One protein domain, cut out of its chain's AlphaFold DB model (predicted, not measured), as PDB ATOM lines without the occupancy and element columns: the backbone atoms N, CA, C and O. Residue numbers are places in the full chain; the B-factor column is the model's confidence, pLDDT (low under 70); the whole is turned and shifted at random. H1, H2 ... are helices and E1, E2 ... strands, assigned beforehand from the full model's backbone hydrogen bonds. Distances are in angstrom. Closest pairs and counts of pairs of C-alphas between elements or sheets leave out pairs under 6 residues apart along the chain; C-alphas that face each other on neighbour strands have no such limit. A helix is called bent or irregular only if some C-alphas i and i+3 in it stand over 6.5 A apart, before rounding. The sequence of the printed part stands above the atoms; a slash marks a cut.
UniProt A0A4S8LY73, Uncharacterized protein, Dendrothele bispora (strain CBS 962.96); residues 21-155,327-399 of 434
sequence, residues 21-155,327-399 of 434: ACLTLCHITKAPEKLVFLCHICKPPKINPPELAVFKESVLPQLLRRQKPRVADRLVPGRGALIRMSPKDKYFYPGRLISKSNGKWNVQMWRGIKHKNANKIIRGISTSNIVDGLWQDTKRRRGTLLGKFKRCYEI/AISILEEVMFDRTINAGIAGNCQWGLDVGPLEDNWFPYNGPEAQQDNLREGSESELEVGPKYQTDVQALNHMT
ATOM      1  N   ALA A  21     122.062 131.504 143.084       39.50
ATOM      2  CA  ALA A  21     122.044 130.423 142.097       39.50
ATOM      3  C   ALA A  21     121.636 130.884 140.676       39.50
ATOM      4  O   ALA A  21     122.089 130.343 139.670       39.50
ATOM      5  N   CYS A  22     120.842 131.956 140.547       45.19
ATOM      6  CA  CYS A  22     120.544 132.563 139.243       45.19
ATOM      7  C   CYS A  22     121.771 133.222 138.593       45.19
ATOM      8  O   CYS A  22     121.747 133.507 137.395       45.19
ATOM      9  N   LEU A  23     122.834 133.476 139.366       48.50
ATOM     10  CA  LEU A  23     124.099 134.024 138.879       48.50
ATOM     11  C   LEU A  23     125.092 132.929 138.458       48.50
ATOM     12  O   LEU A  23     126.028 133.240 137.732       48.50
ATOM     13  N   THR A  24     124.869 131.658 138.821       48.41
ATOM     14  CA  THR A  24     125.811 130.525 138.678       48.41
ATOM     15  C   THR A  24     126.363 130.337 137.257       48.41
ATOM     16  O   THR A  24     127.475 129.839 137.104       48.41
ATOM     17  N   LEU A  25     125.654 130.768 136.206       50.03
ATOM     18  CA  LEU A  25     126.113 130.656 134.811       50.03
ATOM     19  C   LEU A  25     126.085 131.979 134.014       50.03
ATOM     20  O   LEU A  25     126.365 131.945 132.821       50.03
ATOM     21  N   CYS A  26     125.785 133.123 134.657       48.19
ATOM     22  CA  CYS A  26     125.773 134.489 134.095       48.19
ATOM     23  C   CYS A  26     125.457 134.608 132.588       48.19
ATOM     24  O   CYS A  26     126.362 134.741 131.765       48.19
ATOM     25  N   HIS A  27     124.175 134.693 132.218       41.09
ATOM     26  CA  HIS A  27     123.800 134.955 130.820       41.09
ATOM     27  C   HIS A  27     123.883 136.447 130.412       41.09
ATOM     28  O   HIS A  27     123.650 136.774 129.250       41.09
ATOM     29  N   ILE A  28     124.200 137.387 131.317       37.28
ATOM     30  CA  ILE A  28     124.219 138.824 130.982       37.28
ATOM     31  C   ILE A  28     125.378 139.529 131.685       37.28
ATOM     32  O   ILE A  28     125.404 139.645 132.907       37.28
ATOM     33  N   THR A  29     126.338 140.027 130.906       36.97
ATOM     34  CA  THR A  29     127.461 140.834 131.408       36.97
ATOM     35  C   THR A  29     127.180 142.337 131.434       36.97
ATOM     36  O   THR A  29     127.928 143.051 132.086       36.97
ATOM     37  N   LYS A  30     126.124 142.821 130.764       38.16
ATOM     38  CA  LYS A  30     125.588 144.196 130.800       38.16
ATOM     39  C   LYS A  30     124.193 144.157 130.163       38.16
ATOM     40  O   LYS A  30     124.092 143.804 128.993       38.16
ATOM     41  N   ALA A  31     123.130 144.464 130.904       33.97
ATOM     42  CA  ALA A  31     121.819 144.680 130.294       33.97
ATOM     43  C   ALA A  31     121.750 146.144 129.820       33.97
ATOM     44  O   ALA A  31     121.933 147.029 130.654       33.97
ATOM     45  N   PRO A  32     121.532 146.447 128.527       35.38
ATOM     46  CA  PRO A  32     121.069 147.774 128.131       35.38
ATOM     47  C   PRO A  32     119.697 148.027 128.772       35.38
ATOM     48  O   PRO A  32     118.899 147.096 128.893       35.38
ATOM     49  N   GLU A  33     119.422 149.272 129.169       38.34
ATOM     50  CA  GLU A  33     118.293 149.708 130.024       38.34
ATOM     51  C   GLU A  33     116.883 149.277 129.564       38.34
ATOM     52  O   GLU A  33     115.915 149.446 130.301       38.34
ATOM     53  N   LYS A  34     116.746 148.701 128.365       32.78
ATOM     54  CA  LYS A  34     115.474 148.279 127.762       32.78
ATOM     55  C   LYS A  34     115.326 146.773 127.522       32.78
ATOM     56  O   LYS A  34     114.309 146.359 126.971       32.78
ATOM     57  N   LEU A  35     116.284 145.932 127.922       32.09
ATOM     58  CA  LEU A  35     116.097 144.478 127.854       32.09
ATOM     59  C   LEU A  35     115.397 143.968 129.117       32.09
ATOM     60  O   LEU A  35     115.909 144.089 130.227       32.09
ATOM     61  N   VAL A  36     114.225 143.365 128.926       34.50
ATOM     62  CA  VAL A  36     113.477 142.667 129.975       34.50
ATOM     63  C   VAL A  36     114.351 141.539 130.525       34.50
ATOM     64  O   VAL A  36     114.661 140.571 129.831       34.50
ATOM     65  N   PHE A  37     114.763 141.670 131.783       36.06
ATOM     66  CA  PHE A  37     115.474 140.626 132.509       36.06
ATOM     67  C   PHE A  37     114.580 139.385 132.652       36.06
ATOM     68  O   PHE A  37     113.584 139.394 133.377       36.06
ATOM     69  N   LEU A  38     114.945 138.298 131.968       34.56
ATOM     70  CA  LEU A  38     114.311 136.989 132.116       34.56
ATOM     71  C   LEU A  38     114.984 136.224 133.255       34.56
ATOM     72  O   LEU A  38     115.892 135.416 133.076       34.56
ATOM     73  N   CYS A  39     114.518 136.495 134.465       40.91
ATOM     74  CA  CYS A  39     114.739 135.621 135.601       40.91
ATOM     75  C   CYS A  39     113.970 134.316 135.364       40.91
ATOM     76  O   CYS A  39     112.748 134.281 135.515       40.91
ATOM     77  N   HIS A  40     114.679 133.234 135.042       36.81
ATOM     78  CA  HIS A  40     114.109 131.885 134.927       36.81
ATOM     79  C   HIS A  40     113.413 131.423 136.226       36.81
ATOM     80  O   HIS A  40     112.664 130.462 136.175       36.81
ATOM     81  N   ILE A  41     113.643 132.128 137.357       39.47
ATOM     82  CA  ILE A  41     113.003 131.968 138.685       39.47
ATOM     83  C   ILE A  41     111.809 132.940 138.922       39.47
ATOM     84  O   ILE A  41     110.983 132.725 139.804       39.47
ATOM     85  N   CYS A  42     111.626 133.987 138.113       34.50
ATOM     86  CA  CYS A  42     110.574 134.996 138.309       34.50
ATOM     87  C   CYS A  42     109.399 134.826 137.327       34.50
ATOM     88  O   CYS A  42     108.322 135.370 137.566       34.50
ATOM     89  N   LYS A  43     109.575 133.998 136.284       38.66
ATOM     90  CA  LYS A  43     108.491 133.254 135.617       38.66
ATOM     91  C   LYS A  43     108.792 131.738 135.510       38.66
ATOM     92  O   LYS A  43     109.110 131.278 134.416       38.66
ATOM     93  N   PRO A  44     108.677 130.959 136.605       37.31
ATOM     94  CA  PRO A  44     108.788 129.495 136.578       37.31
ATOM     95  C   PRO A  44     107.521 128.821 137.123       37.31
ATOM     96  O   PRO A  44     106.854 129.353 138.019       37.31
ATOM     97  N   PRO A  45     107.203 127.605 136.675       32.03
ATOM     98  CA  PRO A  45     106.151 126.805 137.283       32.03
ATOM     99  C   PRO A  45     106.584 126.126 138.610       32.03
ATOM    100  O   PRO A  45     106.671 124.917 138.648       32.03
ATOM    101  N   LYS A  46     106.697 126.886 139.716       33.03
ATOM    102  CA  LYS A  46     106.709 126.432 141.145       33.03
ATOM    103  C   LYS A  46     107.834 125.475 141.663       33.03
ATOM    104  O   LYS A  46     107.526 124.346 142.037       33.03
ATOM    105  N   ILE A  47     109.009 126.082 141.923       41.91
ATOM    106  CA  ILE A  47     110.265 125.726 142.670       41.91
ATOM    107  C   ILE A  47     110.378 124.594 143.768       41.91
ATOM    108  O   ILE A  47     110.809 124.963 144.856       41.91
ATOM    109  N   ASN A  48     110.062 123.299 143.600       39.72
ATOM    110  CA  ASN A  48     110.346 122.135 144.484       39.72
ATOM    111  C   ASN A  48     111.565 121.281 143.995       39.72
ATOM    112  O   ASN A  48     112.002 121.472 142.866       39.72
ATOM    113  N   PRO A  49     112.114 120.290 144.754       49.44
ATOM    114  CA  PRO A  49     113.168 119.350 144.294       49.44
ATOM    115  C   PRO A  49     113.026 118.779 142.862       49.44
ATOM    116  O   PRO A  49     114.046 118.649 142.178       49.44
ATOM    117  N   PRO A  50     111.806 118.521 142.351       49.66
ATOM    118  CA  PRO A  50     111.562 118.236 140.941       49.66
ATOM    119  C   PRO A  50     112.147 119.252 139.948       49.66
ATOM    120  O   PRO A  50     112.494 118.867 138.841       49.66
ATOM    121  N   GLU A  51     112.313 120.531 140.282       48.56
ATOM    122  CA  GLU A  51     112.778 121.535 139.315       48.56
ATOM    123  C   GLU A  51     114.276 121.801 139.302       48.56
ATOM    124  O   GLU A  51     114.762 122.319 138.295       48.56
ATOM    125  N   LEU A  52     115.039 121.426 140.337       60.16
ATOM    126  CA  LEU A  52     116.490 121.321 140.150       60.16
ATOM    127  C   LEU A  52     116.783 120.223 139.116       60.16
ATOM    128  O   LEU A  52     117.637 120.420 138.252       60.16
ATOM    129  N   ALA A  53     116.021 119.122 139.153       64.12
ATOM    130  CA  ALA A  53     116.060 118.095 138.116       64.12
ATOM    131  C   ALA A  53     115.622 118.656 136.750       64.12
ATOM    132  O   ALA A  53     116.396 118.573 135.801       64.12
ATOM    133  N   VAL A  54     114.484 119.365 136.656       63.09
ATOM    134  CA  VAL A  54     114.060 120.020 135.391       63.09
ATOM    135  C   VAL A  54     115.118 120.996 134.867       63.09
ATOM    136  O   VAL A  54     115.384 121.030 133.665       63.09
ATOM    137  N   PHE A  55     115.754 121.791 135.731       65.88
ATOM    138  CA  PHE A  55     116.828 122.698 135.326       65.88
ATOM    139  C   PHE A  55     118.020 121.930 134.745       65.88
ATOM    140  O   PHE A  55     118.513 122.295 133.672       65.88
ATOM    141  N   LYS A  56     118.471 120.877 135.435       69.44
ATOM    142  CA  LYS A  56     119.575 120.015 134.996       69.44
ATOM    143  C   LYS A  56     119.271 119.332 133.664       69.44
ATOM    144  O   LYS A  56     120.132 119.314 132.794       69.44
ATOM    145  N   GLU A  57     118.048 118.849 133.476       70.81
ATOM    146  CA  GLU A  57     117.636 118.132 132.266       70.81
ATOM    147  C   GLU A  57     117.388 119.072 131.078       70.81
ATOM    148  O   GLU A  57     117.835 118.813 129.962       70.81
ATOM    149  N   SER A  58     116.690 120.189 131.302       65.44
ATOM    150  CA  SER A  58     116.140 121.009 130.212       65.44
ATOM    151  C   SER A  58     116.967 122.255 129.887       65.44
ATOM    152  O   SER A  58     117.031 122.678 128.730       65.44
ATOM    153  N   VAL A  59     117.594 122.877 130.892       66.88
ATOM    154  CA  VAL A  59     118.202 124.216 130.759       66.88
ATOM    155  C   VAL A  59     119.724 124.142 130.743       66.88
ATOM    156  O   VAL A  59     120.368 124.750 129.881       66.88
ATOM    157  N   LEU A  60     120.308 123.387 131.674       73.25
ATOM    158  CA  LEU A  60     121.754 123.285 131.844       73.25
ATOM    159  C   LEU A  60     122.479 122.909 130.536       73.25
ATOM    160  O   LEU A  60     123.404 123.643 130.182       73.25
ATOM    161  N   PRO A  61     122.052 121.905 129.740       76.94
ATOM    162  CA  PRO A  61     122.761 121.530 128.514       76.94
ATOM    163  C   PRO A  61     122.867 122.680 127.504       76.94
ATOM    164  O   PRO A  61     123.892 122.852 126.844       76.94
ATOM    165  N   GLN A  62     121.830 123.518 127.403       72.25
ATOM    166  CA  GLN A  62     121.837 124.679 126.508       72.25
ATOM    167  C   GLN A  62     122.807 125.761 126.991       72.25
ATOM    168  O   GLN A  62     123.510 126.370 126.182       72.25
ATOM    169  N   LEU A  63     122.873 125.987 128.306       71.69
ATOM    170  CA  LEU A  63     123.814 126.933 128.905       71.69
ATOM    171  C   LEU A  63     125.259 126.463 128.746       71.69
ATOM    172  O   LEU A  63     126.134 127.275 128.446       71.69
ATOM    173  N   LEU A  64     125.506 125.160 128.901       78.19
ATOM    174  CA  LEU A  64     126.819 124.550 128.706       78.19
ATOM    175  C   LEU A  64     127.340 124.770 127.274       78.19
ATOM    176  O   LEU A  64     128.477 125.206 127.100       78.19
ATOM    177  N   ARG A  65     126.483 124.605 126.255       77.94
ATOM    178  CA  ARG A  65     126.825 124.854 124.836       77.94
ATOM    179  C   ARG A  65     127.190 126.308 124.520       77.94
ATOM    180  O   ARG A  65     127.867 126.561 123.530       77.94
ATOM    181  N   ARG A  66     126.739 127.267 125.333       74.44
ATOM    182  CA  ARG A  66     126.994 128.711 125.150       74.44
ATOM    183  C   ARG A  66     128.119 129.238 126.041       74.44
ATOM    184  O   ARG A  66     128.302 130.453 126.147       74.44
ATOM    185  N   GLN A  67     128.848 128.361 126.729       75.81
ATOM    186  CA  GLN A  67     129.879 128.797 127.659       75.81
ATOM    187  C   GLN A  67     131.041 129.498 126.963       75.81
ATOM    188  O   GLN A  67     131.477 129.139 125.873       75.81
ATOM    189  N   LYS A  68     131.597 130.487 127.665       82.12
ATOM    190  CA  LYS A  68     132.818 131.161 127.234       82.12
ATOM    191  C   LYS A  68     133.997 130.176 127.211       82.12
ATOM    192  O   LYS A  68     134.099 129.323 128.096       82.12
ATOM    193  N   PRO A  69     134.933 130.320 126.261       82.31
ATOM    194  CA  PRO A  69     136.046 129.382 126.114       82.31
ATOM    195  C   PRO A  69     137.028 129.436 127.291       82.31
ATOM    196  O   PRO A  69     137.582 128.418 127.700       82.31
ATOM    197  N   ARG A  70     137.250 130.619 127.879       87.12
ATOM    198  CA  ARG A  70     138.198 130.795 128.986       87.12
ATOM    199  C   ARG A  70     137.520 130.545 130.328       87.12
ATOM    200  O   ARG A  70     136.560 131.230 130.668       87.12
ATOM    201  N   VAL A  71     138.098 129.658 131.146       88.00
ATOM    202  CA  VAL A  71     137.616 129.378 132.517       88.00
ATOM    203  C   VAL A  71     137.439 130.645 133.340       88.00
ATOM    204  O   VAL A  71     136.403 130.797 133.972       88.00
ATOM    205  N   ALA A  72     138.401 131.571 133.308       87.56
ATOM    206  CA  ALA A  72     138.336 132.799 134.102       87.56
ATOM    207  C   ALA A  72     137.060 133.621 133.837       87.56
ATOM    208  O   ALA A  72     136.532 134.225 134.766       87.56
ATOM    209  N   ASP A  73     136.538 133.582 132.605       83.62
ATOM    210  CA  ASP A  73     135.331 134.312 132.205       83.62
ATOM    211  C   ASP A  73     134.036 133.560 132.552       83.62
ATOM    212  O   ASP A  73     132.946 134.133 132.470       83.62
ATOM    213  N   ARG A  74     134.152 132.275 132.915       84.38
ATOM    214  CA  ARG A  74     133.065 131.410 133.389       84.38
ATOM    215  C   ARG A  74     132.867 131.498 134.906       84.38
ATOM    216  O   ARG A  74     131.799 131.125 135.393       84.38
ATOM    217  N   LEU A  75     133.875 131.962 135.651       86.12
ATOM    218  CA  LEU A  75     133.836 132.073 137.111       86.12
ATOM    219  C   LEU A  75     133.040 133.303 137.547       86.12
ATOM    220  O   LEU A  75     133.440 134.442 137.295       86.12
ATOM    221  N   VAL A  76     131.924 133.067 138.231       81.44
ATOM    222  CA  VAL A  76     130.972 134.099 138.657       81.44
ATOM    223  C   VAL A  76     130.436 133.790 140.060       81.44
ATOM    224  O   VAL A  76     130.403 132.617 140.444       81.44
ATOM    225  N   PRO A  77     130.047 134.805 140.856       80.56
ATOM    226  CA  PRO A  77     129.408 134.589 142.154       80.56
ATOM    227  C   PRO A  77     128.215 133.625 142.070       80.56
ATOM    228  O   PRO A  77     127.454 133.660 141.110       80.56
ATOM    229  N   GLY A  78     128.061 132.757 143.068       73.75
ATOM    230  CA  GLY A  78     127.042 131.705 143.115       73.75
ATOM    231  C   GLY A  78     127.405 130.422 142.358       73.75
ATOM    232  O   GLY A  78     126.716 129.417 142.520       73.75
ATOM    233  N   ARG A  79     128.482 130.405 141.559       83.44
ATOM    234  CA  ARG A  79     128.900 129.215 140.803       83.44
ATOM    235  C   ARG A  79     129.620 128.190 141.680       83.44
ATOM    236  O   ARG A  79     130.503 128.555 142.456       83.44
ATOM    237  N   GLY A  80     129.282 126.912 141.510       91.00
ATOM    238  CA  GLY A  80     130.094 125.800 142.002       91.00
ATOM    239  C   GLY A  80     131.357 125.636 141.155       91.00
ATOM    240  O   GLY A  80     131.304 125.673 139.923       91.00
ATOM    241  N   ALA A  81     132.501 125.485 141.807       95.56
ATOM    242  CA  ALA A  81     133.800 125.321 141.175       95.56
ATOM    243  C   ALA A  81     134.689 124.358 141.974       95.56
ATOM    244  O   ALA A  81     134.464 124.100 143.154       95.56
ATOM    245  N   LEU A  82     135.722 123.850 141.318       97.81
ATOM    246  CA  LEU A  82     136.805 123.087 141.914       97.81
ATOM    247  C   LEU A  82     137.927 124.031 142.344       97.81
ATOM    248  O   LEU A  82     138.410 124.854 141.563       97.81
ATOM    249  N   ILE A  83     138.350 123.893 143.595       97.50
ATOM    250  CA  ILE A  83     139.229 124.820 144.293       97.50
ATOM    251  C   ILE A  83     140.459 124.076 144.780       97.50
ATOM    252  O   ILE A  83     140.370 123.161 145.599       97.50
ATOM    253  N   ARG A  84     141.622 124.533 144.334       95.50
ATOM    254  CA  ARG A  84     142.903 124.173 144.927       95.50
ATOM    255  C   ARG A  84     143.245 125.204 146.002       95.50
ATOM    256  O   ARG A  84     143.506 126.365 145.692       95.50
ATOM    257  N   MET A  85     143.177 124.815 147.273       89.38
ATOM    258  CA  MET A  85     143.196 125.776 148.388       89.38
ATOM    259  C   MET A  85     144.523 126.551 148.476       89.38
ATOM    260  O   MET A  85     144.518 127.754 148.733       89.38
ATOM    261  N   SER A  86     145.643 125.894 148.182       86.94
ATOM    262  CA  SER A  86     146.984 126.472 148.086       86.94
ATOM    263  C   SER A  86     147.671 126.042 146.786       86.94
ATOM    264  O   SER A  86     147.477 124.915 146.345       86.94
ATOM    265  N   PRO A  87     148.543 126.867 146.171       85.19
ATOM    266  CA  PRO A  87     149.336 126.449 145.010       85.19
ATOM    267  C   PRO A  87     150.173 125.175 145.224       85.19
ATOM    268  O   PRO A  87     150.553 124.545 144.242       85.19
ATOM    269  N   LYS A  88     150.471 124.825 146.483       87.19
ATOM    270  CA  LYS A  88     151.214 123.615 146.862       87.19
ATOM    271  C   LYS A  88     150.339 122.361 146.956       87.19
ATOM    272  O   LYS A  88     150.884 121.264 146.990       87.19
ATOM    273  N   ASP A  89     149.018 122.511 147.023       90.88
ATOM    274  CA  ASP A  89     148.118 121.371 147.182       90.88
ATOM    275  C   ASP A  89     148.006 120.595 145.866       90.88
ATOM    276  O   ASP A  89     147.905 121.177 144.784       90.88
ATOM    277  N   LYS A  90     148.000 119.264 145.959       92.12
ATOM    278  CA  LYS A  90     147.841 118.366 144.805       92.12
ATOM    279  C   LYS A  90     146.391 118.344 144.305       92.12
ATOM    280  O   LYS A  90     146.155 118.295 143.101       92.12
ATOM    281  N   TYR A  91     145.436 118.414 145.231       95.94
ATOM    282  CA  TYR A  91     144.030 118.112 144.984       95.94
ATOM    283  C   TYR A  91     143.136 119.354 144.887       95.94
ATOM    284  O   TYR A  91     143.362 120.380 145.534       95.94
ATOM    285  N   PHE A  92     142.086 119.230 144.078       97.31
ATOM    286  CA  PHE A  92     141.010 120.202 143.940       97.31
ATOM    287  C   PHE A  92     139.743 119.703 144.639       97.31
ATOM    288  O   PHE A  92     139.305 118.579 144.405       97.31
ATOM    289  N   TYR A  93     139.117 120.569 145.437       97.75
ATOM    290  CA  TYR A  93     137.894 120.269 146.185       97.75
ATOM    291  C   TYR A  93     136.730 121.162 145.745       97.75
ATOM    292  O   TYR A  93     136.958 122.323 145.397       97.75
ATOM    293  N   PRO A  94     135.478 120.682 145.788       97.50
ATOM    294  CA  PRO A  94     134.320 121.490 145.432       97.50
ATOM    295  C   PRO A  94     134.105 122.653 146.411       97.50
ATOM    296  O   PRO A  94     134.263 122.523 147.628       97.50
ATOM    297  N   GLY A  95     133.708 123.803 145.875       95.38
ATOM    298  CA  GLY A  95     133.326 124.983 146.640       95.38
ATOM    299  C   GLY A  95     132.484 125.952 145.814       95.38
ATOM    300  O   GLY A  95     132.489 125.926 144.584       95.38
ATOM    301  N   ARG A  96     131.751 126.830 146.493       92.06
ATOM    302  CA  ARG A  96     130.908 127.859 145.880       92.06
ATOM    303  C   ARG A  96     131.597 129.214 145.911       92.06
ATOM    304  O   ARG A  96     131.968 129.715 146.975       92.06
ATOM    305  N   LEU A  97     131.717 129.845 144.748       86.31
ATOM    306  CA  LEU A  97     132.252 131.197 144.621       86.31
ATOM    307  C   LEU A  97     131.278 132.202 145.247       86.31
ATOM    308  O   LEU A  97     130.136 132.306 144.814       86.31
ATOM    309  N   ILE A  98     131.709 132.951 146.260       81.38
ATOM    310  CA  ILE A  98     130.849 133.913 146.968       81.38
ATOM    311  C   ILE A  98     130.985 135.298 146.345       81.38
ATOM    312  O   ILE A  98     130.002 135.942 145.995       81.38
ATOM    313  N   SER A  99     132.220 135.777 146.233       80.75
ATOM    314  CA  SER A  99     132.520 137.122 145.753       80.75
ATOM    315  C   SER A  99     133.965 137.219 145.287       80.75
ATOM    316  O   SER A  99     134.800 136.372 145.614       80.75
ATOM    317  N   LYS A 100     134.262 138.265 144.514       82.19
ATOM    318  CA  LYS A 100     135.610 138.577 144.043       82.19
ATOM    319  C   LYS A 100     136.017 139.953 144.561       82.19
ATOM    320  O   LYS A 100     135.299 140.925 144.349       82.19
ATOM    321  N   SER A 101     137.165 140.033 145.220       80.12
ATOM    322  CA  SER A 101     137.724 141.266 145.785       80.12
ATOM    323  C   SER A 101     139.209 141.337 145.447       80.12
ATOM    324  O   SER A 101     139.934 140.361 145.639       80.12
ATOM    325  N   ASN A 102     139.671 142.471 144.913       82.62
ATOM    326  CA  ASN A 102     141.074 142.686 144.521       82.62
ATOM    327  C   ASN A 102     141.633 141.561 143.625       82.62
ATOM    328  O   ASN A 102     142.728 141.049 143.841       82.62
ATOM    329  N   GLY A 103     140.830 141.102 142.659       82.94
ATOM    330  CA  GLY A 103     141.206 140.024 141.736       82.94
ATOM    331  C   GLY A 103     141.194 138.607 142.332       82.94
ATOM    332  O   GLY A 103     141.332 137.641 141.577       82.94
ATOM    333  N   LYS A 104     140.973 138.459 143.642       91.38
ATOM    334  CA  LYS A 104     140.952 137.181 144.363       91.38
ATOM    335  C   LYS A 104     139.534 136.792 144.783       91.38
ATOM    336  O   LYS A 104     138.676 137.650 144.980       91.38
ATOM    337  N   TRP A 105     139.285 135.497 144.914       89.75
ATOM    338  CA  TRP A 105     137.974 134.938 145.230       89.75
ATOM    339  C   TRP A 105     137.818 134.626 146.716       89.75
ATOM    340  O   TRP A 105     138.733 134.117 147.365       89.75
ATOM    341  N   ASN A 106     136.619 134.897 147.222       86.19
ATOM    342  CA  ASN A 106     136.109 134.351 148.469       86.19
ATOM    343  C   ASN A 106     135.228 133.153 148.126       86.19
ATOM    344  O   ASN A 106     134.335 133.264 147.281       86.19
ATOM    345  N   VAL A 107     135.489 132.018 148.760       91.38
ATOM    346  CA  VAL A 107     134.891 130.735 148.399       91.38
ATOM    347  C   VAL A 107     134.392 130.035 149.650       91.38
ATOM    348  O   VAL A 107     135.129 129.935 150.627       91.38
ATOM    349  N   GLN A 108     133.155 129.547 149.626       91.81
ATOM    350  CA  GLN A 108     132.647 128.635 150.646       91.81
ATOM    351  C   GLN A 108     132.976 127.215 150.209       91.81
ATOM    352  O   GLN A 108     132.515 126.774 149.159       91.81
ATOM    353  N   MET A 109     133.780 126.503 150.989       96.75
ATOM    354  CA  MET A 109     134.097 125.114 150.678       96.75
ATOM    355  C   MET A 109     132.875 124.217 150.880       96.75
ATOM    356  O   MET A 109     132.033 124.478 151.745       96.75
ATOM    357  N   TRP A 110     132.785 123.148 150.093       96.19
ATOM    358  CA  TRP A 110     131.740 122.147 150.258       96.19
ATOM    359  C   TRP A 110     131.821 121.489 151.640       96.19
ATOM    360  O   TRP A 110     132.909 121.288 152.185       96.19
ATOM    361  N   ARG A 111     130.665 121.177 152.233       93.94
ATOM    362  CA  ARG A 111     130.605 120.553 153.564       93.94
ATOM    363  C   ARG A 111     130.983 119.072 153.547       93.94
ATOM    364  O   ARG A 111     131.513 118.589 154.535       93.94
ATOM    365  N   GLY A 112     130.811 118.390 152.414       93.44
ATOM    366  CA  GLY A 112     131.136 116.970 152.262       93.44
ATOM    367  C   GLY A 112     132.625 116.647 152.087       93.44
ATOM    368  O   GLY A 112     132.967 115.487 151.871       93.44
ATOM    369  N   ILE A 113     133.534 117.626 152.142       94.81
ATOM    370  CA  ILE A 113     134.978 117.364 152.007       94.81
ATOM    371  C   ILE A 113     135.563 116.880 153.339       94.81
ATOM    372  O   ILE A 113     135.279 117.450 154.393       94.81
ATOM    373  N   LYS A 114     136.457 115.889 153.306       88.62
ATOM    374  CA  LYS A 114     137.205 115.445 154.497       88.62
ATOM    375  C   LYS A 114     138.468 116.288 154.696       88.62
ATOM    376  O   LYS A 114     139.585 115.799 154.625       88.62
ATOM    377  N   HIS A 115     138.286 117.588 154.921       88.62
ATOM    378  CA  HIS A 115     139.387 118.539 155.084       88.62
ATOM    379  C   HIS A 115     139.081 119.553 156.193       88.62
ATOM    380  O   HIS A 115     137.930 119.929 156.399       88.62
ATOM    381  N   LYS A 116     140.111 120.107 156.851       90.12
ATOM    382  CA  LYS A 116     139.969 121.113 157.936       90.12
ATOM    383  C   LYS A 116     139.199 122.387 157.554       90.12
ATOM    384  O   LYS A 116     138.841 123.182 158.427       90.12
ATOM    385  N   ASN A 117     138.994 122.602 156.255       92.69
ATOM    386  CA  ASN A 117     138.264 123.736 155.693       92.69
ATOM    387  C   ASN A 117     136.830 123.387 155.267       92.69
ATOM    388  O   ASN A 117     136.192 124.223 154.636       92.69
ATOM    389  N   ALA A 118     136.321 122.196 155.596       93.69
ATOM    390  CA  ALA A 118     134.940 121.811 155.318       93.69
ATOM    391  C   ALA A 118     133.955 122.868 155.834       93.69
ATOM    392  O   ALA A 118     134.081 123.346 156.963       93.69
ATOM    393  N   ASN A 119     133.018 123.270 154.971       91.81
ATOM    394  CA  ASN A 119     132.017 124.313 155.224       91.81
ATOM    395  C   ASN A 119     132.573 125.711 155.609       91.81
ATOM    396  O   ASN A 119     131.810 126.611 155.955       91.81
ATOM    397  N   LYS A 120     133.894 125.936 155.543       92.62
ATOM    398  CA  LYS A 120     134.504 127.235 155.869       92.62
ATOM    399  C   LYS A 120     134.574 128.139 154.645       92.62
ATOM    400  O   LYS A 120     134.720 127.684 153.509       92.62
ATOM    401  N   ILE A 121     134.530 129.447 154.896       91.81
ATOM    402  CA  ILE A 121     134.805 130.463 153.881       91.81
ATOM    403  C   ILE A 121     136.309 130.728 153.845       91.81
ATOM    404  O   ILE A 121     136.877 131.237 154.810       91.81
ATOM    405  N   ILE A 122     136.944 130.433 152.712       93.94
ATOM    406  CA  ILE A 122     138.339 130.778 152.445       93.94
ATOM    407  C   ILE A 122     138.374 132.056 151.609       93.94
ATOM    408  O   ILE A 122     137.658 132.194 150.616       93.94
ATOM    409  N   ARG A 123     139.211 133.009 152.017       92.50
ATOM    410  CA  ARG A 123     139.369 134.301 151.345       92.50
ATOM    411  C   ARG A 123     140.675 134.344 150.566       92.50
ATOM    412  O   ARG A 123     141.665 133.741 150.969       92.50
ATOM    413  N   GLY A 124     140.695 135.115 149.485       91.06
ATOM    414  CA  GLY A 124     141.936 135.420 148.778       91.06
ATOM    415  C   GLY A 124     142.431 134.332 147.814       91.06
ATOM    416  O   GLY A 124     143.617 134.326 147.484       91.06
ATOM    417  N   ILE A 125     141.558 133.443 147.328       94.94
ATOM    418  CA  ILE A 125     141.938 132.393 146.373       94.94
ATOM    419  C   ILE A 125     142.229 132.998 144.992       94.94
ATOM    420  O   ILE A 125     141.424 133.748 144.435       94.94
ATOM    421  N   SER A 126     143.387 132.668 144.418       94.69
ATOM    422  CA  SER A 126     143.739 133.085 143.055       94.69
ATOM    423  C   SER A 126     142.830 132.422 142.019       94.69
ATOM    424  O   SER A 126     142.520 131.238 142.125       94.69
ATOM    425  N   THR A 127     142.488 133.146 140.949       93.69
ATOM    426  CA  THR A 127     141.750 132.577 139.803       93.69
ATOM    427  C   THR A 127     142.494 131.390 139.168       93.69
ATOM    428  O   THR A 127     141.855 130.469 138.675       93.69
ATOM    429  N   SER A 128     143.830 131.357 139.232       93.62
ATOM    430  CA  SER A 128     144.643 130.232 138.734       93.62
ATOM    431  C   SER A 128     144.474 128.929 139.525       93.62
ATOM    432  O   SER A 128     144.870 127.870 139.049       93.62
ATOM    433  N   ASN A 129     143.893 128.999 140.722       95.81
ATOM    434  CA  ASN A 129     143.623 127.854 141.586       95.81
ATOM    435  C   ASN A 129     142.163 127.389 141.511       95.81
ATOM    436  O   ASN A 129     141.736 126.570 142.320       95.81
ATOM    437  N   ILE A 130     141.392 127.930 140.568       96.38
ATOM    438  CA  ILE A 130     139.974 127.634 140.415       96.38
ATOM    439  C   ILE A 130     139.737 127.135 138.999       96.38
ATOM    440  O   ILE A 130     140.104 127.786 138.016       96.38
ATOM    441  N   VAL A 131     139.081 125.990 138.896       95.56
ATOM    442  CA  VAL A 131     138.515 125.494 137.644       95.56
ATOM    443  C   VAL A 131     137.030 125.249 137.852       95.56
ATOM    444  O   VAL A 131     136.583 125.020 138.967       95.56
ATOM    445  N   ASP A 132     136.228 125.367 136.803       90.81
ATOM    446  CA  ASP A 132     134.837 124.928 136.872       90.81
ATOM    447  C   ASP A 132     134.753 123.414 136.609       90.81
ATOM    448  O   ASP A 132     135.748 122.702 136.724       90.81
ATOM    449  N   GLY A 133     133.583 122.904 136.222       92.12
ATOM    450  CA  GLY A 133     133.429 121.495 135.852       92.12
ATOM    451  C   GLY A 133     134.160 121.077 134.567       92.12
ATOM    452  O   GLY A 133     134.055 119.914 134.188       92.12
ATOM    453  N   LEU A 134     134.875 121.985 133.877       94.25
ATOM    454  CA  LEU A 134     135.683 121.694 132.681       94.25
ATOM    455  C   LEU A 134     134.920 120.876 131.621       94.25
ATOM    456  O   LEU A 134     135.425 119.885 131.095       94.25
ATOM    457  N   TRP A 135     133.667 121.250 131.356       91.62
ATOM    458  CA  TRP A 135     132.809 120.552 130.395       91.62
ATOM    459  C   TRP A 135     133.430 120.555 128.995       91.62
ATOM    460  O   TRP A 135     133.922 121.596 128.557       91.62
ATOM    461  N   GLN A 136     133.442 119.394 128.331       91.44
ATOM    462  CA  GLN A 136     134.120 119.138 127.048       91.44
ATOM    463  C   GLN A 136     135.643 119.418 127.015       91.44
ATOM    464  O   GLN A 136     136.271 119.268 125.970       91.44
ATOM    465  N   ASP A 137     136.280 119.764 128.140       93.56
ATOM    466  CA  ASP A 137     137.716 120.062 128.206       93.56
ATOM    467  C   ASP A 137     138.511 118.854 128.721       93.56
ATOM    468  O   ASP A 137     138.933 118.784 129.879       93.56
ATOM    469  N   THR A 138     138.706 117.875 127.836       93.44
ATOM    470  CA  THR A 138     139.411 116.621 128.144       93.44
ATOM    471  C   THR A 138     140.806 116.878 128.707       93.44
ATOM    472  O   THR A 138     141.164 116.338 129.750       93.44
ATOM    473  N   LYS A 139     141.587 117.743 128.051       94.62
ATOM    474  CA  LYS A 139     142.988 117.991 128.412       94.62
ATOM    475  C   LYS A 139     143.116 118.510 129.842       94.62
ATOM    476  O   LYS A 139     143.978 118.057 130.592       94.62
ATOM    477  N   ARG A 140     142.265 119.458 130.244       94.62
ATOM    478  CA  ARG A 140     142.332 120.004 131.603       94.62
ATOM    479  C   ARG A 140     141.744 119.061 132.646       94.62
ATOM    480  O   ARG A 140     142.274 119.051 133.755       94.62
ATOM    481  N   ARG A 141     140.724 118.251 132.322       95.19
ATOM    482  CA  ARG A 141     140.229 117.201 133.238       95.19
ATOM    483  C   ARG A 141     141.319 116.180 133.554       95.19
ATOM    484  O   ARG A 141     141.591 115.933 134.727       95.19
ATOM    485  N   ARG A 142     142.018 115.686 132.527       95.88
ATOM    486  CA  ARG A 142     143.145 114.750 132.689       95.88
ATOM    487  C   ARG A 142     144.286 115.330 133.515       95.88
ATOM    488  O   ARG A 142     144.905 114.609 134.291       95.88
ATOM    489  N   GLY A 143     144.509 116.640 133.406       95.12
ATOM    490  CA  GLY A 143     145.486 117.394 134.192       95.12
ATOM    491  C   GLY A 143     145.059 117.777 135.619       95.12
ATOM    492  O   GLY A 143     145.845 118.412 136.321       95.12
ATOM    493  N   THR A 144     143.830 117.469 136.046       95.88
ATOM    494  CA  THR A 144     143.280 117.915 137.338       95.88
ATOM    495  C   THR A 144     143.037 116.727 138.261       95.88
ATOM    496  O   THR A 144     142.273 115.824 137.924       95.88
ATOM    497  N   LEU A 145     143.642 116.752 139.452       95.56
ATOM    498  CA  LEU A 145     143.428 115.747 140.491       95.56
ATOM    499  C   LEU A 145     142.325 116.185 141.448       95.56
ATOM    500  O   LEU A 145     142.416 117.237 142.081       95.56
ATOM    501  N   LEU A 146     141.289 115.365 141.563       96.50
ATOM    502  CA  LEU A 146     140.193 115.591 142.496       96.50
ATOM    503  C   LEU A 146     140.574 115.103 143.892       96.50
ATOM    504  O   LEU A 146     141.104 114.002 144.056       96.50
ATOM    505  N   GLY A 147     140.276 115.938 144.880       95.56
ATOM    506  CA  GLY A 147     140.206 115.523 146.271       95.56
ATOM    507  C   GLY A 147     138.925 114.740 146.526       95.56
ATOM    508  O   GLY A 147     137.938 114.904 145.804       95.56
ATOM    509  N   LYS A 148     138.929 113.892 147.547       95.00
ATOM    510  CA  LYS A 148     137.803 113.048 147.926       95.00
ATOM    511  C   LYS A 148     136.761 113.860 148.684       95.00
ATOM    512  O   LYS A 148     137.068 114.588 149.632       95.00
ATOM    513  N   PHE A 149     135.502 113.715 148.287       95.31
ATOM    514  CA  PHE A 149     134.379 114.364 148.953       95.31
ATOM    515  C   PHE A 149     133.111 113.522 148.856       95.31
ATOM    516  O   PHE A 149     132.938 112.776 147.897       95.31
ATOM    517  N   LYS A 150     132.224 113.673 149.843       93.38
ATOM    518  CA  LYS A 150     130.855 113.160 149.772       93.38
ATOM    519  C   LYS A 150     130.075 113.954 148.733       93.38
ATOM    520  O   LYS A 150     130.022 115.187 148.815       93.38
ATOM    521  N   ARG A 151     129.511 113.249 147.763       90.44
ATOM    522  CA  ARG A 151     128.685 113.754 146.667       90.44
ATOM    523  C   ARG A 151     127.389 114.361 147.210       90.44
ATOM    524  O   ARG A 151     126.997 114.088 148.344       90.44
ATOM    525  N   CYS A 152     126.698 115.166 146.406       87.81
ATOM    526  CA  CYS A 152     125.440 115.779 146.832       87.81
ATOM    527  C   CYS A 152     124.384 114.741 147.234       87.81
ATOM    528  O   CYS A 152     123.741 114.938 148.256       87.81
ATOM    529  N   TYR A 153     124.228 113.640 146.494       82.62
ATOM    530  CA  TYR A 153     123.234 112.617 146.846       82.62
ATOM    531  C   TYR A 153     123.561 111.919 148.178       82.62
ATOM    532  O   TYR A 153     122.657 111.726 148.977       82.62
ATOM    533  N   GLU A 154     124.841 111.648 148.469       83.81
ATOM    534  CA  GLU A 154     125.268 111.054 149.749       83.81
ATOM    535  C   GLU A 154     124.941 111.987 150.922       83.81
ATOM    536  O   GLU A 154     124.418 111.563 151.944       83.81
ATOM    537  N   ILE A 155     125.209 113.288 150.764       83.38
ATOM    538  CA  ILE A 155     124.864 114.294 151.777       83.38
ATOM    539  C   ILE A 155     123.349 114.447 151.914       83.38
ATOM    540  O   ILE A 155     122.859 114.626 153.022       83.38
ATOM    541  N   ALA A 327     124.584 124.782 144.151       82.75
ATOM    542  CA  ALA A 327     125.761 125.151 143.374       82.75
ATOM    543  C   ALA A 327     126.702 123.959 143.159       82.75
ATOM    544  O   ALA A 327     127.234 123.796 142.056       82.75
ATOM    545  N   ILE A 328     126.902 123.133 144.192       90.56
ATOM    546  CA  ILE A 328     127.703 121.914 144.080       90.56
ATOM    547  C   ILE A 328     126.962 120.867 143.246       90.56
ATOM    548  O   ILE A 328     127.562 120.336 142.325       90.56
ATOM    549  N   SER A 329     125.660 120.665 143.427       86.56
ATOM    550  CA  SER A 329     124.868 119.702 142.648       86.56
ATOM    551  C   SER A 329     124.890 119.997 141.144       86.56
ATOM    552  O   SER A 329     124.959 119.078 140.330       86.56
ATOM    553  N   ILE A 330     124.884 121.278 140.753       85.50
ATOM    554  CA  ILE A 330     125.080 121.693 139.355       85.50
ATOM    555  C   ILE A 330     126.523 121.436 138.904       85.50
ATOM    556  O   ILE A 330     126.737 120.957 137.794       85.50
ATOM    557  N   LEU A 331     127.525 121.757 139.730       92.06
ATOM    558  CA  LEU A 331     128.927 121.465 139.412       92.06
ATOM    559  C   LEU A 331     129.140 119.964 139.176       92.06
ATOM    560  O   LEU A 331     129.801 119.597 138.209       92.06
ATOM    561  N   GLU A 332     128.580 119.120 140.040       91.69
ATOM    562  CA  GLU A 332     128.650 117.667 139.950       91.69
ATOM    563  C   GLU A 332     128.055 117.153 138.642       91.69
ATOM    564  O   GLU A 332     128.725 116.389 137.951       91.69
ATOM    565  N   GLU A 333     126.871 117.646 138.265       87.31
ATOM    566  CA  GLU A 333     126.238 117.316 136.985       87.31
ATOM    567  C   GLU A 333     127.207 117.559 135.828       87.31
ATOM    568  O   GLU A 333     127.425 116.701 134.986       87.31
ATOM    569  N   VAL A 334     127.886 118.707 135.829       90.25
ATOM    570  CA  VAL A 334     128.844 119.059 134.777       90.25
ATOM    571  C   VAL A 334     130.106 118.195 134.835       90.25
ATOM    572  O   VAL A 334     130.625 117.788 133.794       90.25
ATOM    573  N   MET A 335     130.645 117.954 136.031       93.19
ATOM    574  CA  MET A 335     131.892 117.209 136.235       93.19
ATOM    575  C   MET A 335     131.775 115.739 135.837       93.19
ATOM    576  O   MET A 335     132.758 115.170 135.354       93.19
ATOM    577  N   PHE A 336     130.601 115.150 136.059       91.62
ATOM    578  CA  PHE A 336     130.350 113.719 135.915       91.62
ATOM    579  C   PHE A 336     129.316 113.391 134.833       91.62
ATOM    580  O   PHE A 336     128.926 112.238 134.712       91.62
ATOM    581  N   ASP A 337     128.946 114.369 134.000       88.50
ATOM    582  CA  ASP A 337     128.207 114.157 132.752       88.50
ATOM    583  C   ASP A 337     128.951 113.140 131.867       88.50
ATOM    584  O   ASP A 337     130.073 113.390 131.409       88.50
ATOM    585  N   ARG A 338     128.320 111.983 131.651       88.00
ATOM    586  CA  ARG A 338     128.801 110.884 130.795       88.00
ATOM    587  C   ARG A 338     128.019 110.785 129.485       88.00
ATOM    588  O   ARG A 338     128.205 109.832 128.723       88.00
ATOM    589  N   THR A 339     127.129 111.735 129.223       86.75
ATOM    590  CA  THR A 339     126.301 111.735 128.021       86.75
ATOM    591  C   THR A 339     127.131 112.036 126.777       86.75
ATOM    592  O   THR A 339     128.256 112.543 126.842       86.75
ATOM    593  N   ILE A 340     126.545 111.791 125.605       85.75
ATOM    594  CA  ILE A 340     127.134 112.171 124.309       85.75
ATOM    595  C   ILE A 340     127.511 113.663 124.277       85.75
ATOM    596  O   ILE A 340     128.510 114.031 123.657       85.75
ATOM    597  N   ASN A 341     126.777 114.524 124.996       86.38
ATOM    598  CA  ASN A 341     127.051 115.961 125.024       86.38
ATOM    599  C   ASN A 341     128.371 116.312 125.728       86.38
ATOM    600  O   ASN A 341     128.996 117.303 125.354       86.38
ATOM    601  N   ALA A 342     128.821 115.527 126.710       86.44
ATOM    602  CA  ALA A 342     130.100 115.762 127.383       86.44
ATOM    603  C   ALA A 342     131.318 115.386 126.522       86.44
ATOM    604  O   ALA A 342     132.442 115.796 126.828       86.44
ATOM    605  N   GLY A 343     131.113 114.609 125.453       90.00
ATOM    606  CA  GLY A 343     132.177 114.119 124.580       90.00
ATOM    607  C   GLY A 343     133.205 113.257 125.324       90.00
ATOM    608  O   GLY A 343     132.878 112.530 126.267       90.00
ATOM    609  N   ILE A 344     134.472 113.337 124.905       91.00
ATOM    610  CA  ILE A 344     135.573 112.561 125.507       91.00
ATOM    611  C   ILE A 344     135.753 112.910 126.986       91.00
ATOM    612  O   ILE A 344     135.959 112.019 127.807       91.00
ATOM    613  N   ALA A 345     135.589 114.183 127.347       90.19
ATOM    614  CA  ALA A 345     135.752 114.678 128.711       90.19
ATOM    615  C   ALA A 345     134.852 113.950 129.729       90.19
ATOM    616  O   ALA A 345     135.217 113.854 130.903       90.19
ATOM    617  N   GLY A 346     133.698 113.433 129.291       87.50
ATOM    618  CA  GLY A 346     132.772 112.660 130.119       87.50
ATOM    619  C   GLY A 346     133.213 111.220 130.406       87.50
ATOM    620  O   GLY A 346     132.723 110.612 131.351       87.50
ATOM    621  N   ASN A 347     134.162 110.657 129.654       90.19
ATOM    622  CA  ASN A 347     134.584 109.265 129.837       90.19
ATOM    623  C   ASN A 347     135.688 109.129 130.888       90.19
ATOM    624  O   ASN A 347     136.842 108.892 130.564       90.19
ATOM    625  N   CYS A 348     135.337 109.326 132.154       90.25
ATOM    626  CA  CYS A 348     136.210 109.070 133.302       90.25
ATOM    627  C   CYS A 348     137.611 109.725 133.249       90.25
ATOM    628  O   CYS A 348     138.606 109.132 133.649       90.25
ATOM    629  N   GLN A 349     137.690 110.964 132.754       94.25
ATOM    630  CA  GLN A 349     138.960 111.603 132.382       94.25
ATOM    631  C   GLN A 349     139.720 112.307 133.518       94.25
ATOM    632  O   GLN A 349     140.756 112.906 133.249       94.25
ATOM    633  N   TRP A 350     139.235 112.327 134.762       95.50
ATOM    634  CA  TRP A 350     139.881 113.112 135.824       95.50
ATOM    635  C   TRP A 350     141.224 112.488 136.234       95.50
ATOM    636  O   TRP A 350     141.289 111.312 136.573       95.50
ATOM    637  N   GLY A 351     142.300 113.279 136.212       94.50
ATOM    638  CA  GLY A 351     143.614 112.887 136.740       94.50
ATOM    639  C   GLY A 351     144.466 111.940 135.884       94.50
ATOM    640  O   GLY A 351     145.611 111.679 136.254       94.50
ATOM    641  N   LEU A 352     143.967 111.460 134.736       94.50
ATOM    642  CA  LEU A 352     144.639 110.438 133.913       94.50
ATOM    643  C   LEU A 352     146.023 110.836 133.370       94.50
ATOM    644  O   LEU A 352     146.784 109.953 132.990       94.50
ATOM    645  N   ASP A 353     146.388 112.121 133.358       94.88
ATOM    646  CA  ASP A 353     147.725 112.574 132.932       94.88
ATOM    647  C   ASP A 353     148.659 112.919 134.101       94.88
ATOM    648  O   ASP A 353     149.800 113.324 133.871       94.88
ATOM    649  N   VAL A 354     148.189 112.800 135.350       93.06
ATOM    650  CA  VAL A 354     148.923 113.268 136.535       93.06
ATOM    651  C   VAL A 354     149.109 112.170 137.575       93.06
ATOM    652  O   VAL A 354     150.236 111.941 138.001       93.06
ATOM    653  N   GLY A 355     148.046 111.493 138.004       92.88
ATOM    654  CA  GLY A 355     148.130 110.518 139.093       92.88
ATOM    655  C   GLY A 355     146.762 110.104 139.645       92.88
ATOM    656  O   GLY A 355     145.727 110.505 139.107       92.88
ATOM    657  N   PRO A 356     146.728 109.291 140.711       92.62
ATOM    658  CA  PRO A 356     145.476 108.873 141.326       92.62
ATOM    659  C   PRO A 356     144.764 110.047 142.008       92.62
ATOM    660  O   PRO A 356     145.394 110.958 142.562       92.62
ATOM    661  N   LEU A 357     143.430 110.001 141.985       94.06
ATOM    662  CA  LEU A 357     142.587 110.860 142.819       94.06
ATOM    663  C   LEU A 357     142.862 110.559 144.303       94.06
ATOM    664  O   LEU A 357     143.397 109.499 144.635       94.06
ATOM    665  N   GLU A 358     142.535 111.493 145.198       93.69
ATOM    666  CA  GLU A 358     142.794 111.330 146.637       93.69
ATOM    667  C   GLU A 358     142.188 110.018 147.169       93.69
ATOM    668  O   GLU A 358     141.057 109.670 146.831       93.69
ATOM    669  N   ASP A 359     142.958 109.267 147.958       90.44
ATOM    670  CA  ASP A 359     142.621 107.922 148.456       90.44
ATOM    671  C   ASP A 359     142.202 106.905 147.373       90.44
ATOM    672  O   ASP A 359     141.402 106.008 147.646       90.44
ATOM    673  N   ASN A 360     142.685 107.042 146.131       88.31
ATOM    674  CA  ASN A 360     142.231 106.243 144.982       88.31
ATOM    675  C   ASN A 360     140.705 106.297 144.774       88.31
ATOM    676  O   ASN A 360     140.088 105.327 144.329       88.31
ATOM    677  N   TRP A 361     140.083 107.424 145.124       91.69
ATOM    678  CA  TRP A 361     138.641 107.596 145.023       91.69
ATOM    679  C   TRP A 361     138.147 107.453 143.578       91.69
ATOM    680  O   TRP A 361     138.749 107.986 142.647       91.69
ATOM    681  N   PHE A 362     137.025 106.753 143.392       89.50
ATOM    682  CA  PHE A 362     136.378 106.562 142.094       89.50
ATOM    683  C   PHE A 362     135.005 107.260 142.076       89.50
ATOM    684  O   PHE A 362     134.031 106.679 142.547       89.50
ATOM    685  N   PRO A 363     134.901 108.494 141.547       88.00
ATOM    686  CA  PRO A 363     133.708 109.337 141.690       88.00
ATOM    687  C   PRO A 363     132.601 109.085 140.646       88.00
ATOM    688  O   PRO A 363     131.657 109.863 140.551       88.00
ATOM    689  N   TYR A 364     132.720 108.040 139.820       85.38
ATOM    690  CA  TYR A 364     131.836 107.798 138.666       85.38
ATOM    691  C   TYR A 364     130.719 106.777 138.927       85.38
ATOM    692  O   TYR A 364     130.034 106.357 137.996       85.38
ATOM    693  N   ASN A 365     130.552 106.351 140.177       79.81
ATOM    694  CA  ASN A 365     129.525 105.412 140.629       79.81
ATOM    695  C   ASN A 365     128.221 106.099 141.088       79.81
ATOM    696  O   ASN A 365     127.427 105.471 141.784       79.81
ATOM    697  N   GLY A 366     128.011 107.366 140.719       75.81
ATOM    698  CA  GLY A 366     126.818 108.135 141.075       75.81
ATOM    699  C   GLY A 366     125.599 107.892 140.164       75.81
ATOM    700  O   GLY A 366     125.685 107.120 139.199       75.81
ATOM    701  N   PRO A 367     124.462 108.560 140.449       72.38
ATOM    702  CA  PRO A 367     123.197 108.433 139.705       72.38
ATOM    703  C   PRO A 367     123.316 108.641 138.183       72.38
ATOM    704  O   PRO A 367     122.589 108.049 137.389       72.38
ATOM    705  N   GLU A 368     124.282 109.446 137.760       72.44
ATOM    706  CA  GLU A 368     124.593 109.806 136.377       72.44
ATOM    707  C   GLU A 368     125.022 108.583 135.551       72.44
ATOM    708  O   GLU A 368     124.873 108.558 134.330       72.44
ATOM    709  N   ALA A 369     125.510 107.522 136.206       70.00
ATOM    710  CA  ALA A 369     125.856 106.260 135.559       70.00
ATOM    711  C   ALA A 369     124.639 105.486 135.014       70.00
ATOM    712  O   ALA A 369     124.831 104.498 134.305       70.00
ATOM    713  N   GLN A 370     123.413 105.910 135.339       71.50
ATOM    714  CA  GLN A 370     122.162 105.273 134.916       71.50
ATOM    715  C   GLN A 370     121.414 106.056 133.823       71.50
ATOM    716  O   GLN A 370     120.306 105.674 133.464       71.50
ATOM    717  N   GLN A 371     121.993 107.137 133.286       73.75
ATOM    718  CA  GLN A 371     121.351 107.939 132.239       73.75
ATOM    719  C   GLN A 371     121.149 107.136 130.936       73.75
ATOM    720  O   GLN A 371     121.938 106.259 130.590       73.75
ATOM    721  N   ASP A 372     120.089 107.437 130.182       70.69
ATOM    722  CA  ASP A 372     119.736 106.676 128.971       70.69
ATOM    723  C   ASP A 372     120.583 107.033 127.735       70.69
ATOM    724  O   ASP A 372     120.643 106.267 126.774       70.69
ATOM    725  N   ASN A 373     121.264 108.180 127.751       79.81
ATOM    726  CA  ASN A 373     122.025 108.744 126.630       79.81
ATOM    727  C   ASN A 373     123.545 108.757 126.874       79.81
ATOM    728  O   ASN A 373     124.256 109.665 126.420       79.81
ATOM    729  N   LEU A 374     124.043 107.760 127.608       83.62
ATOM    730  CA  LEU A 374     125.469 107.586 127.870       83.62
ATOM    731  C   LEU A 374     126.249 107.439 126.565       83.62
ATOM    732  O   LEU A 374     125.837 106.735 125.644       83.62
ATOM    733  N   ARG A 375     127.412 108.087 126.501       88.06
ATOM    734  CA  ARG A 375     128.342 107.889 125.394       88.06
ATOM    735  C   ARG A 375     129.088 106.572 125.580       88.06
ATOM    736  O   ARG A 375     129.684 106.340 126.632       88.06
ATOM    737  N   GLU A 376     129.141 105.761 124.531       82.56
ATOM    738  CA  GLU A 376     130.107 104.667 124.442       82.56
ATOM    739  C   GLU A 376     131.509 105.267 124.238       82.56
ATOM    740  O   GLU A 376     131.823 105.841 123.195       82.56
ATOM    741  N   GLY A 377     132.321 105.233 125.295       81.69
ATOM    742  CA  GLY A 377     133.734 105.602 125.248       81.69
ATOM    743  C   GLY A 377     134.607 104.441 124.784       81.69
ATOM    744  O   GLY A 377     134.211 103.283 124.910       81.69
ATOM    745  N   SER A 378     135.800 104.739 124.270       85.44
ATOM    746  CA  SER A 378     136.803 103.711 123.980       85.44
ATOM    747  C   SER A 378     137.744 103.511 125.167       85.44
ATOM    748  O   SER A 378     138.021 104.440 125.925       85.44
ATOM    749  N   GLU A 379     138.289 102.303 125.306       83.94
ATOM    750  CA  GLU A 379     139.309 102.001 126.322       83.94
ATOM    751  C   GLU A 379     140.584 102.836 126.113       83.94
ATOM    752  O   GLU A 379     141.209 103.258 127.080       83.94
ATOM    753  N   SER A 380     140.919 103.164 124.860       87.50
ATOM    754  CA  SER A 380     142.063 104.028 124.540       87.50
ATOM    755  C   SER A 380     141.940 105.440 125.121       87.50
ATOM    756  O   SER A 380     142.943 106.068 125.442       87.50
ATOM    757  N   GLU A 381     140.720 105.954 125.317       88.50
ATOM    758  CA  GLU A 381     140.519 107.246 125.985       88.50
ATOM    759  C   GLU A 381     140.865 107.180 127.483       88.50
ATOM    760  O   GLU A 381     141.153 108.212 128.092       88.50
ATOM    761  N   LEU A 382     140.835 105.989 128.091       88.44
ATOM    762  CA  LEU A 382     141.119 105.759 129.510       88.44
ATOM    763  C   LEU A 382     142.599 105.469 129.790       88.44
ATOM    764  O   LEU A 382     142.989 105.360 130.954       88.44
ATOM    765  N   GLU A 383     143.429 105.370 128.750       90.12
ATOM    766  CA  GLU A 383     144.869 105.180 128.900       90.12
ATOM    767  C   GLU A 383     145.490 106.345 129.676       90.12
ATOM    768  O   GLU A 383     145.199 107.525 129.435       90.12
ATOM    769  N   VAL A 384     146.347 106.009 130.639       91.25
ATOM    770  CA  VAL A 384     147.066 107.003 131.437       91.25
ATOM    771  C   VAL A 384     148.140 107.687 130.598       91.25
ATOM    772  O   VAL A 384     148.788 107.073 129.752       91.25
ATOM    773  N   GLY A 385     148.334 108.982 130.831       89.44
ATOM    774  CA  GLY A 385     149.335 109.760 130.120       89.44
ATOM    775  C   GLY A 385     150.768 109.372 130.512       89.44
ATOM    776  O   GLY A 385     151.002 108.882 131.617       89.44
ATOM    777  N   PRO A 386     151.775 109.702 129.679       88.50
ATOM    778  CA  PRO A 386     153.185 109.382 129.943       88.50
ATOM    779  C   PRO A 386     153.756 109.954 131.251       88.50
ATOM    780  O   PRO A 386     154.827 109.550 131.691       88.50
ATOM    781  N   LYS A 387     153.077 110.942 131.847       88.31
ATOM    782  CA  LYS A 387     153.486 111.630 133.079       88.31
ATOM    783  C   LYS A 387     152.715 111.163 134.315       88.31
ATOM    784  O   LYS A 387     152.868 111.771 135.373       88.31
ATOM    785  N   TYR A 388     151.887 110.128 134.188       89.75
ATOM    786  CA  TYR A 388     151.090 109.618 135.291       89.75
ATOM    787  C   TYR A 388     151.987 109.039 136.391       89.75
ATOM    788  O   TYR A 388     152.740 108.092 136.167       89.75
ATOM    789  N   GLN A 389     151.897 109.605 137.592       86.38
ATOM    790  CA  GLN A 389     152.643 109.151 138.758       86.38
ATOM    791  C   GLN A 389     151.789 108.170 139.559       86.38
ATOM    792  O   GLN A 389     150.728 108.527 140.072       86.38
ATOM    793  N   THR A 390     152.247 106.926 139.671       74.00
ATOM    794  CA  THR A 390     151.630 105.927 140.548       74.00
ATOM    795  C   THR A 390     152.163 106.128 141.966       74.00
ATOM    796  O   THR A 390     153.369 106.042 142.188       74.00
ATOM    797  N   ASP A 391     151.287 106.387 142.939       62.50
ATOM    798  CA  ASP A 391     151.696 106.420 144.345       62.50
ATOM    799  C   ASP A 391     152.019 104.973 144.786       62.50
ATOM    800  O   ASP A 391     151.126 104.154 145.005       62.50
ATOM    801  N   VAL A 392     153.311 104.630 144.871       50.44
ATOM    802  CA  VAL A 392     153.828 103.258 145.104       50.44
ATOM    803  C   VAL A 392     153.304 102.631 146.411       50.44
ATOM    804  O   VAL A 392     153.170 101.415 146.503       50.44
ATOM    805  N   GLN A 393     152.912 103.441 147.399       46.81
ATOM    806  CA  GLN A 393     152.343 102.959 148.667       46.81
ATOM    807  C   GLN A 393     150.931 102.356 148.524       46.81
ATOM    808  O   GLN A 393     150.553 101.500 149.319       46.81
ATOM    809  N   ALA A 394     150.168 102.725 147.488       43.94
ATOM    810  CA  ALA A 394     148.840 102.161 147.236       43.94
ATOM    811  C   ALA A 394     148.887 100.737 146.650       43.94
ATOM    812  O   ALA A 394     147.926  99.982 146.795       43.94
ATOM    813  N   LEU A 395     149.997 100.337 146.014       43.50
ATOM    814  CA  LEU A 395     150.133  98.998 145.426       43.50
ATOM    815  C   LEU A 395     150.164  97.881 146.485       43.50
ATOM    816  O   LEU A 395     149.693  96.777 146.204       43.50
ATOM    817  N   ASN A 396     150.648  98.185 147.693       39.09
ATOM    818  CA  ASN A 396     150.782  97.212 148.781       39.09
ATOM    819  C   ASN A 396     149.437  96.878 149.445       39.09
ATOM    820  O   ASN A 396     149.221  95.738 149.832       39.09
ATOM    821  N   HIS A 397     148.488  97.821 149.504       41.62
ATOM    822  CA  HIS A 397     147.125  97.527 149.974       41.62
ATOM    823  C   HIS A 397     146.253  96.852 148.904       41.62
ATOM    824  O   HIS A 397     145.300  96.149 149.227       41.62
ATOM    825  N   MET A 398     146.583  97.011 147.616       40.00
ATOM    826  CA  MET A 398     145.844  96.357 146.532       40.00
ATOM    827  C   MET A 398     146.145  94.861 146.380       40.00
ATOM    828  O   MET A 398     145.374  94.175 145.709       40.00
ATOM    829  N   THR A 399     147.259  94.353 146.916       37.72
ATOM    830  CA  THR A 399     147.664  92.951 146.717       37.72
ATOM    831  C   THR A 399     146.840  91.978 147.565       37.72
ATOM    832  O   THR A 399     146.610  90.856 147.124       37.72
TER     833      THR A 399
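AT A GLANCE: This is residues 21 to 155 and 327 to 399 of the 434 residues of an uncharacterized protein of Dendrothele bispora (strain CBS 962.96) (UniProt A0A4S8LY73). A strongly twisted sheet of four strands, E1 to E4, has H5 over one face at its E1 edge, and loops with short helices make much of the rest of the body. Before the sheet, a long loop with residues 29 to 36 and 42 to 48 standing free leads into H1, whose residues 49 to 51 also stand free, and H9 ends the printed part far from the sheet. The printed part has 208 residues, with nine named helices and four named strands in the order H1 H2 E1 E2 E3 E4 H3 H4 H5 H6 H7 H8 H9. The sheet runs E1 E2 E3 E4, all antiparallel; the class is mixed, with 87 residues, under half, in named elements. The whole is compact, radius of gyration of the C-alphas 17.8 A, and only just elongated, spanning 64 by 42 by 31 A.

HOW THE PARTS SIT: H1, residues 49 to 65, is close but not clearly touching H5, residues 327 to 336; their closest C-alphas, Lys 56 and Ile 330, are 7.2 A apart. H2, residues 71 to 74, touches no helix. E1, residues 80 to 83, E2, residues 93 to 101, E3, residues 104 to 109, and E4, residues 121 to 125, form a meander, each strand the antiparallel neighbour of the one before, and each successive pair is a hairpin. Within hydrogen-bond range are N 81 and O 95 at 2.8 A, N 98 and O 106 at 2.8 A, and N 107 and O 122 at 2.9 A. H5 is on one face of the sheet, making two layers, a helix on one face of a sheet; its height over the sheet is 7.6 A and it lies over E1, and the closest C-alphas of H5 and E1, those of Ala 327 and Gly 80, are 4.6 A apart. H3, residues 138 to 142, touches H6, residues 340 to 346, with the C-alphas of Thr 138 and Ala 345 closest at 4.2 A. H4, residues 152 to 155, only just touches H5, with 3 pairs of C-alphas within 8 A, Cys 152 and Ser 329 closest at 5.8 A. H7, residues 367 to 370, is close but not clearly touching H5, closest C-alphas Phe 336 and Glu 368 at 7.0 A. H8, residues 379 to 382, is close but not clearly touching H6, closest C-alphas Ile 344 and Glu 381 at 7.3 A. H9, residues 392 to 399, touches no helix. Every O i to N i+4 pair is within hydrogen-bond range in H3 and H5, against 9 of 13 in H1, 0 of 3 in H6 and 1 of 4 in H9, where O i to N i+3 pairs within range number 2 of 4 in H6 and 2 of 5 in H9; H2, H4, H7 and H8 are too short for an i+4 pair.

IN THESE COORDINATES: H1 begins at C-alpha 49 (113.168, 119.350, 144.294) and is 24.4 A long, with a kink of 36 degrees near residue 58; it is irregular, only just, with C-alphas 58 and 61 at 6.9 A, and H6 is irregular, with C-alphas 341 and 344 at 9.2 A. E2, 21.0 A long, bends by 69 degrees at residue 98. E3 is 15.2 A long and H5 14.4 A. H9, 12.1 A long, ends at C-alpha 399 (147.664, 92.951, 146.717).

THE WHOLE: The two C-alphas farthest apart, Lys 34 and Thr 399, are 66.8 A apart. Residues 156 to 326 are not printed, and C-alphas 155 and 327 are 13.8 A apart across the cut. The links E3 to E4, E4 to H3 and H6 to H7 are long. Mean pLDDT of the printed part is 78.4, and residues 21 to 56, 58 to 59 and 391 to 399 are under 70.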